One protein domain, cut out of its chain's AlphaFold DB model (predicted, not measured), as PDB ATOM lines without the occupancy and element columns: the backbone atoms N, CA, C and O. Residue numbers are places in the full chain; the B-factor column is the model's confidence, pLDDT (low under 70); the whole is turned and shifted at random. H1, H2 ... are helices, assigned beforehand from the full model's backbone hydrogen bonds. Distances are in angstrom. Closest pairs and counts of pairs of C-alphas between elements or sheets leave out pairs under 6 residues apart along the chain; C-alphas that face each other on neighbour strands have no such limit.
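What this domain is: This is residues 48 to 111 of the 146 residues of an uncharacterized protein of Roseibium sp. TrichSKD4 (UniProt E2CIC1). What is the shape? It is a long helical hairpin: H1 runs out, a loop turns, and the longer H2 runs back, with residues 103 to 111 sticking out past H1. How large is it? The printed part, all helix, has 64 residues with two named helices and no named strand. It spans 57 by 17 by 15 A and is only just extended, close to loose, with a radius of gyration of the C-alphas of 16.2 A.

How they stand to each other: Do the helices touch? H1, residues 48 to 69, touches residues 86 to 101 alone of H2, residues 79 to 110; the closest C-alphas, of Ala 52 and Phe 94, are 5.2 A apart. How do they run? They run opposite ways at a shallow tilt of 31 degrees. Which O i to N i+4 pairs are within hydrogen-bond range? Every pair is in H2, and 16 of 18 are in H1.

Where its parts are: Where is H1? It begins at C-alpha 48 (84.243, 173.635, 162.318), is 31.5 A long and has a kink of 32 degrees near residue 55. Where is H2? It is 46.7 A long and ends at C-alpha 110 (86.773, 176.002, 142.371).

The domain as a whole: Is there a cut? The printed part has no cut, and its 9-residue link is short. Where is confidence low? Residues 63 to 83 and 85 have pLDDT under 70.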
ATOM      1  N   VAL A  48      83.443 172.587 161.657       84.12
ATOM      2  CA  VAL A  48      84.243 173.635 162.318       84.12
ATOM      3  C   VAL A  48      84.405 173.312 163.800       84.12
ATOM      4  O   VAL A  48      85.527 173.320 164.298       84.12
ATOM      5  N   GLY A  49      83.311 172.993 164.495       81.00
ATOM      6  CA  GLY A  49      83.343 172.662 165.919       81.00
ATOM      7  C   GLY A  49      84.224 171.448 166.223       81.00
ATOM      8  O   GLY A  49      85.031 171.493 167.148       81.00
ATOM      9  N   LEU A  50      84.129 170.390 165.413       90.12
ATOM     10  CA  LEU A  50      84.955 169.190 165.556       90.12
ATOM     11  C   LEU A  50      86.442 169.502 165.337       90.12
ATOM     12  O   LEU A  50      87.282 169.091 166.136       90.12
ATOM     13  N   LEU A  51      86.771 170.245 164.277       80.62
ATOM     14  CA  LEU A  51      88.152 170.614 163.966       80.62
ATOM     15  C   LEU A  51      88.737 171.530 165.049       80.62
ATOM     16  O   LEU A  51      89.871 171.322 165.481       80.62
ATOM     17  N   ALA A  52      87.952 172.500 165.521       81.25
ATOM     18  CA  ALA A  52      88.327 173.366 166.630       81.25
ATOM     19  C   ALA A  52      88.602 172.543 167.892       81.25
ATOM     20  O   ALA A  52      89.624 172.756 168.530       81.25
ATOM     21  N   LEU A  53      87.762 171.555 168.217       82.81
ATOM     22  CA  LEU A  53      87.966 170.690 169.381       82.81
ATOM     23  C   LEU A  53      89.252 169.857 169.261       82.81
ATOM     24  O   LEU A  53      90.036 169.807 170.205       82.81
ATOM     25  N   ILE A  54      89.504 169.257 168.095       87.25
ATOM     26  CA  ILE A  54      90.727 168.477 167.831       87.25
ATOM     27  C   ILE A  54      91.983 169.348 167.968       87.25
ATOM     28  O   ILE A  54      92.981 168.890 168.517       87.25
ATOM     29  N   MET A  55      91.934 170.596 167.497       77.88
ATOM     30  CA  MET A  55      93.030 171.563 167.645       77.88
ATOM     31  C   MET A  55      93.166 172.068 169.087       77.88
ATOM     32  O   MET A  55      94.274 172.261 169.575       77.88
ATOM     33  N   PHE A  56      92.047 172.281 169.778       77.88
ATOM     34  CA  PHE A  56      92.004 172.887 171.103       77.88
ATOM     35  C   PHE A  56      92.455 171.928 172.205       77.88
ATOM     36  O   PHE A  56      93.235 172.329 173.060       77.88
ATOM     37  N   VAL A  57      92.024 170.662 172.183       80.31
ATOM     38  CA  VAL A  57      92.352 169.661 173.219       80.31
ATOM     39  C   VAL A  57      93.860 169.524 173.496       80.31
ATOM     40  O   VAL A  57      94.238 169.601 174.664       80.31
ATOM     41  N   PRO A  58      94.758 169.351 172.508       76.81
ATOM     42  CA  PRO A  58      96.187 169.219 172.791       76.81
ATOM     43  C   PRO A  58      96.794 170.512 173.350       76.81
ATOM     44  O   PRO A  58      97.655 170.450 174.228       76.81
ATOM     45  N   VAL A  59      96.332 171.680 172.894       74.75
ATOM     46  CA  VAL A  59      96.816 172.968 173.411       74.75
ATOM     47  C   VAL A  59      96.306 173.206 174.832       74.75
ATOM     48  O   VAL A  59      97.065 173.643 175.691       74.75
ATOM     49  N   LEU A  60      95.057 172.832 175.106       74.31
ATOM     50  CA  LEU A  60      94.458 172.845 176.435       74.31
ATOM     51  C   LEU A  60      95.249 171.968 177.412       74.31
ATOM     52  O   LEU A  60      95.584 172.420 178.504       74.31
ATOM     53  N   LEU A  61      95.567 170.729 177.024       76.25
ATOM     54  CA  LEU A  61      96.348 169.806 177.854       76.25
ATOM     55  C   LEU A  61      97.754 170.349 178.147       76.25
ATOM     56  O   LEU A  61      98.243 170.206 179.266       76.25
ATOM     57  N   ASN A  62      98.383 171.006 177.170       71.81
ATOM     58  CA  ASN A  62      99.684 171.650 177.349       71.81
ATOM     59  C   ASN A  62      99.600 172.843 178.319       71.81
ATOM     60  O   ASN A  62     100.424 172.973 179.224       71.81
ATOM     61  N   GLU A  63      98.571 173.681 178.188       68.62
ATOM     62  CA  GLU A  63      98.407 174.848 179.056       68.62
ATOM     63  C   GLU A  63      98.050 174.446 180.498       68.62
ATOM     64  O   GLU A  63      98.595 175.026 181.435       68.62
ATOM     65  N   ILE A  64      97.232 173.403 180.697       68.50
ATOM     66  CA  ILE A  64      96.953 172.824 182.027       68.50
ATOM     67  C   ILE A  64      98.233 172.244 182.649       68.50
ATOM     68  O   ILE A  64      98.528 172.528 183.808       68.50
ATOM     69  N   GLY A  65      99.029 171.491 181.881       64.12
ATOM     70  CA  GLY A  65     100.308 170.952 182.359       64.12
ATOM     71  C   GLY A  65     101.325 172.041 182.727       64.12
ATOM     72  O   GLY A  65     102.112 171.869 183.656       64.12
ATOM     73  N   ARG A  66     101.283 173.198 182.050       59.91
ATOM     74  CA  ARG A  66     102.076 174.384 182.415       59.91
ATOM     75  C   ARG A  66     101.555 175.096 183.658       59.91
ATOM     76  O   ARG A  66     102.367 175.664 184.377       59.91
ATOM     77  N   VAL A  67     100.252 175.088 183.926       55.66
ATOM     78  CA  VAL A  67      99.690 175.725 185.131       55.66
ATOM     79  C   VAL A  67     100.141 174.994 186.394       55.66
ATOM     80  O   VAL A  67     100.522 175.658 187.353       55.66
ATOM     81  N   ASP A  68     100.229 173.661 186.362       52.84
ATOM     82  CA  ASP A  68     100.835 172.882 187.456       52.84
ATOM     83  C   ASP A  68     102.339 173.172 187.612       52.84
ATOM     84  O   ASP A  68     102.882 173.155 188.716       52.84
ATOM     85  N   ALA A  69     103.022 173.515 186.515       46.91
ATOM     86  CA  ALA A  69     104.427 173.913 186.544       46.91
ATOM     87  C   ALA A  69     104.646 175.367 187.022       46.91
ATOM     88  O   ALA A  69     105.756 175.697 187.434       46.91
ATOM     89  N   VAL A  70     103.616 176.228 187.019       46.25
ATOM     90  CA  VAL A  70     103.665 177.631 187.489       46.25
ATOM     91  C   VAL A  70     102.972 177.779 188.853       46.25
ATOM     92  O   VAL A  70     102.343 178.779 189.169       46.25
ATOM     93  N   LEU A  71     103.228 176.819 189.742       50.34
ATOM     94  CA  LEU A  71     103.475 177.091 191.166       50.34
ATOM     95  C   LEU A  71     104.913 177.630 191.374       50.34
ATOM     96  O   LEU A  71     105.561 177.399 192.392       50.34
ATOM     97  N   LEU A  72     105.444 178.347 190.383       47.25
ATOM     98  CA  LEU A  72     106.737 179.016 190.435       47.25
ATOM     99  C   LEU A  72     106.547 180.369 191.125       47.25
ATOM    100  O   LEU A  72     105.948 181.276 190.560       47.25
ATOM    101  N   ALA A  73     107.108 180.479 192.330       49.69
ATOM    102  CA  ALA A  73     107.205 181.689 193.156       49.69
ATOM    103  C   ALA A  73     106.006 182.050 194.062       49.69
ATOM    104  O   ALA A  73     105.907 183.186 194.509       49.69
ATOM    105  N   GLY A  74     105.155 181.086 194.431       52.09
ATOM    106  CA  GLY A  74     104.307 181.215 195.631       52.09
ATOM    107  C   GLY A  74     103.093 182.149 195.538       52.09
ATOM    108  O   GLY A  74     102.428 182.349 196.553       52.09
ATOM    109  N   GLU A  75     102.755 182.677 194.359       53.97
ATOM    110  CA  GLU A  75     101.497 183.397 194.136       53.97
ATOM    111  C   GLU A  75     100.444 182.509 193.462       53.97
ATOM    112  O   GLU A  75     100.657 181.930 192.397       53.97
ATOM    113  N   LEU A  76      99.271 182.435 194.092       54.84
ATOM    114  CA  LEU A  76      98.072 181.819 193.533       54.84
ATOM    115  C   LEU A  76      97.536 182.720 192.415       54.84
ATOM    116  O   LEU A  76      96.877 183.726 192.683       54.84
ATOM    117  N   LEU A  77      97.793 182.361 191.158       56.09
ATOM    118  CA  LEU A  77      97.118 183.002 190.031       56.09
ATOM    119  C   LEU A  77      95.594 182.831 190.192       56.09
ATOM    120  O   LEU A  77      95.117 181.701 190.333       56.09
ATOM    121  N   PRO A  78      94.797 183.918 190.167       58.75
ATOM    122  CA  PRO A  78      93.353 183.821 190.328       58.75
ATOM    123  C   PRO A  78      92.758 182.993 189.189       58.75
ATOM    124  O   PRO A  78      93.011 183.292 188.018       58.75
ATOM    125  N   ALA A  79      91.912 182.012 189.519       57.78
ATOM    126  CA  ALA A  79      91.229 181.135 188.557       57.78
ATOM    127  C   ALA A  79      90.518 181.900 187.418       57.78
ATOM    128  O   ALA A  79      90.375 181.396 186.305       57.78
ATOM    129  N   TYR A  80      90.130 183.153 187.670       57.81
ATOM    130  CA  TYR A  80      89.533 184.051 186.683       57.81
ATOM    131  C   TYR A  80      90.490 184.450 185.542       57.81
ATOM    132  O   TYR A  80      90.089 184.505 184.383       57.81
ATOM    133  N   SER A  81      91.772 184.683 185.844       63.25
ATOM    134  CA  SER A  81      92.777 185.044 184.831       63.25
ATOM    135  C   SER A  81      93.086 183.884 183.876       63.25
ATOM    136  O   SER A  81      93.352 184.093 182.692       63.25
ATOM    137  N   PHE A  82      92.978 182.653 184.376       64.75
ATOM    138  CA  PHE A  82      93.125 181.436 183.586       64.75
ATOM    139  C   PHE A  82      91.930 181.221 182.651       64.75
ATOM    140  O   PHE A  82      92.126 180.920 181.475       64.75
ATOM    141  N   ALA A  83      90.708 181.471 183.136       66.19
ATOM    142  CA  ALA A  83      89.501 181.414 182.314       66.19
ATOM    143  C   ALA A  83      89.571 182.371 181.109       66.19
ATOM    144  O   ALA A  83      89.215 181.969 180.006       66.19
ATOM    145  N   GLY A  84      90.106 183.586 181.290       71.25
ATOM    146  CA  GLY A  84      90.305 184.543 180.191       71.25
ATOM    147  C   GLY A  84      91.284 184.051 179.114       71.25
ATOM    148  O   GLY A  84      90.996 184.122 177.920       71.25
ATOM    149  N   ARG A  85      92.420 183.465 179.517       69.56
ATOM    150  CA  ARG A  85      93.397 182.894 178.565       69.56
ATOM    151  C   ARG A  85      92.845 181.678 177.823       69.56
ATOM    152  O   ARG A  85      93.099 181.513 176.634       69.56
ATOM    153  N   LEU A  86      92.066 180.850 178.516       72.31
ATOM    154  CA  LEU A  86      91.333 179.720 177.946       72.31
ATOM    155  C   LEU A  86      90.337 180.162 176.876       72.31
ATOM    156  O   LEU A  86      90.277 179.550 175.809       72.31
ATOM    157  N   THR A  87      89.570 181.218 177.152       74.75
ATOM    158  CA  THR A  87      88.613 181.758 176.184       74.75
ATOM    159  C   THR A  87      89.322 182.340 174.969       74.75
ATOM    160  O   THR A  87      88.933 182.017 173.850       74.75
ATOM    161  N   ASP A  88      90.398 183.107 175.159       80.06
ATOM    162  CA  ASP A  88      91.176 183.673 174.048       80.06
ATOM    163  C   ASP A  88      91.789 182.576 173.170       80.06
ATOM    164  O   ASP A  88      91.717 182.638 171.939       80.06
ATOM    165  N   LEU A  89      92.333 181.527 173.792       78.38
ATOM    166  CA  LEU A  89      92.877 180.378 173.078       78.38
ATOM    167  C   LEU A  89      91.786 179.633 172.293       78.38
ATOM    168  O   LEU A  89      91.979 179.299 171.121       78.38
ATOM    169  N   PHE A  90      90.630 179.397 172.915       77.38
ATOM    170  CA  PHE A  90      89.493 178.768 172.251       77.38
ATOM    171  C   PHE A  90      89.040 179.585 171.035       77.38
ATOM    172  O   PHE A  90      88.937 179.036 169.937       77.38
ATOM    173  N   PHE A  91      88.862 180.900 171.180       81.00
ATOM    174  CA  PHE A  91      88.486 181.768 170.063       81.00
ATOM    175  C   PHE A  91      89.553 181.800 168.964       81.00
ATOM    176  O   PHE A  91      89.204 181.723 167.786       81.00
ATOM    177  N   GLY A  92      90.840 181.828 169.320       80.94
ATOM    178  CA  GLY A  92      91.937 181.740 168.355       80.94
ATOM    179  C   GLY A  92      91.882 180.453 167.528       80.94
ATOM    180  O   GLY A  92      91.891 180.502 166.297       80.94
ATOM    181  N   THR A  93      91.744 179.296 168.186       81.62
ATOM    182  CA  THR A  93      91.624 177.999 167.491       81.62
ATOM    183  C   THR A  93      90.353 177.900 166.647       81.62
ATOM    184  O   THR A  93      90.399 177.370 165.536       81.62
ATOM    185  N   PHE A  94      89.239 178.466 167.115       76.62
ATOM    186  CA  PHE A  94      87.982 178.516 166.372       76.62
ATOM    187  C   PHE A  94      88.102 179.341 165.081       76.62
ATOM    188  O   PHE A  94      87.649 178.903 164.018       76.62
ATOM    189  N   ILE A  95      88.750 180.508 165.144       84.75
ATOM    190  CA  ILE A  95      88.990 181.363 163.972       84.75
ATOM    191  C   ILE A  95      89.861 180.627 162.949       84.75
ATOM    192  O   ILE A  95      89.520 180.591 161.766       84.75
ATOM    193  N   VAL A  96      90.944 179.985 163.397       81.38
ATOM    194  CA  VAL A  96      91.839 179.207 162.524       81.38
ATOM    195  C   VAL A  96      91.101 178.033 161.879       81.38
ATOM    196  O   VAL A  96      91.191 177.844 160.666       81.38
ATOM    197  N   ALA A  97      90.327 177.271 162.656       79.94
ATOM    198  CA  ALA A  97      89.530 176.160 162.142       79.94
ATOM    199  C   ALA A  97      88.526 176.628 161.078       79.94
ATOM    200  O   ALA A  97      88.413 176.010 160.018       79.94
ATOM    201  N   THR A  98      87.851 177.755 161.326       78.81
ATOM    202  CA  THR A  98      86.924 178.375 160.369       78.81
ATOM    203  C   THR A  98      87.648 178.778 159.086       78.81
ATOM    204  O   THR A  98      87.184 178.448 157.998       78.81
ATOM    205  N   ALA A  99      88.811 179.428 159.194       87.88
ATOM    206  CA  ALA A  99      89.602 179.855 158.042       87.88
ATOM    207  C   ALA A  99      90.035 178.670 157.163       87.88
ATOM    208  O   ALA A  99      89.878 178.719 155.942       87.88
ATOM    209  N   ILE A 100      90.515 177.583 157.778       84.19
ATOM    210  CA  ILE A 100      90.887 176.350 157.072       84.19
ATOM    211  C   ILE A 100      89.670 175.771 156.346       84.19
ATOM    212  O   ILE A 100      89.747 175.465 155.157       84.19
ATOM    213  N   LEU A 101      88.528 175.654 157.027       85.44
ATOM    214  CA  LEU A 101      87.333 175.050 156.439       85.44
ATOM    215  C   LEU A 101      86.754 175.896 155.297       85.44
ATOM    216  O   LEU A 101      86.339 175.350 154.275       85.44
ATOM    217  N   SER A 102      86.773 177.223 155.434       83.50
ATOM    218  CA  SER A 102      86.403 178.152 154.363       83.50
ATOM    219  C   SER A 102      87.341 178.037 153.164       83.50
ATOM    220  O   SER A 102      86.870 178.029 152.027       83.50
ATOM    221  N   PHE A 103      88.648 177.897 153.400       88.12
ATOM    222  CA  PHE A 103      89.622 177.691 152.333       88.12
ATOM    223  C   PHE A 103      89.384 176.369 151.592       88.12
ATOM    224  O   PHE A 103      89.279 176.369 150.367       88.12
ATOM    225  N   LEU A 104      89.206 175.255 152.312       85.44
ATOM    226  CA  LEU A 104      88.880 173.960 151.700       85.44
ATOM    227  C   LEU A 104      87.563 174.023 150.916       85.44
ATOM    228  O   LEU A 104      87.478 173.478 149.817       85.44
ATOM    229  N   GLY A 105      86.556 174.713 151.454       83.94
ATOM    230  CA  GLY A 105      85.293 174.951 150.761       83.94
ATOM    231  C   GLY A 105      85.491 175.712 149.449       83.94
ATOM    232  O   GLY A 105      84.981 175.288 148.414       83.94
ATOM    233  N   ALA A 106      86.276 176.791 149.461       82.81
ATOM    234  CA  ALA A 106      86.579 177.569 148.262       82.81
ATOM    235  C   ALA A 106      87.327 176.742 147.202       82.81
ATOM    236  O   ALA A 106      86.966 176.785 146.026       82.81
ATOM    237  N   VAL A 107      88.313 175.939 147.615       86.25
ATOM    238  CA  VAL A 107      89.041 175.025 146.719       86.25
ATOM    239  C   VAL A 107      88.096 173.982 146.118       86.25
ATOM    240  O   VAL A 107      88.106 173.772 144.906       86.25
ATOM    241  N   ALA A 108      87.236 173.369 146.934       82.81
ATOM    242  CA  ALA A 108      86.266 172.382 146.468       82.81
ATOM    243  C   ALA A 108      85.256 172.981 145.473       82.81
ATOM    244  O   ALA A 108      84.932 172.340 144.474       82.81
ATOM    245  N   LEU A 109      84.793 174.216 145.704       80.44
ATOM    246  CA  LEU A 109      83.935 174.927 144.750       80.44
ATOM    247  C   LEU A 109      84.682 175.279 143.455       80.44
ATOM    248  O   LEU A 109      84.089 175.212 142.379       80.44
ATOM    249  N   SER A 110      85.964 175.635 143.539       77.50
ATOM    250  CA  SER A 110      86.773 176.002 142.371       77.50
ATOM    251  C   SER A 110      87.170 174.803 141.503       77.50
ATOM    252  O   SER A 110      87.404 174.984 140.311       77.50
ATOM    253  N   ALA A 111      87.244 173.593 142.060       73.00
ATOM    254  CA  ALA A 111      87.592 172.378 141.316       73.00
ATOM    255  C   ALA A 111      86.484 171.915 140.343       73.00
ATOM    256  O   ALA A 111      86.719 171.090 139.465       73.00
TER     257      ALA A 111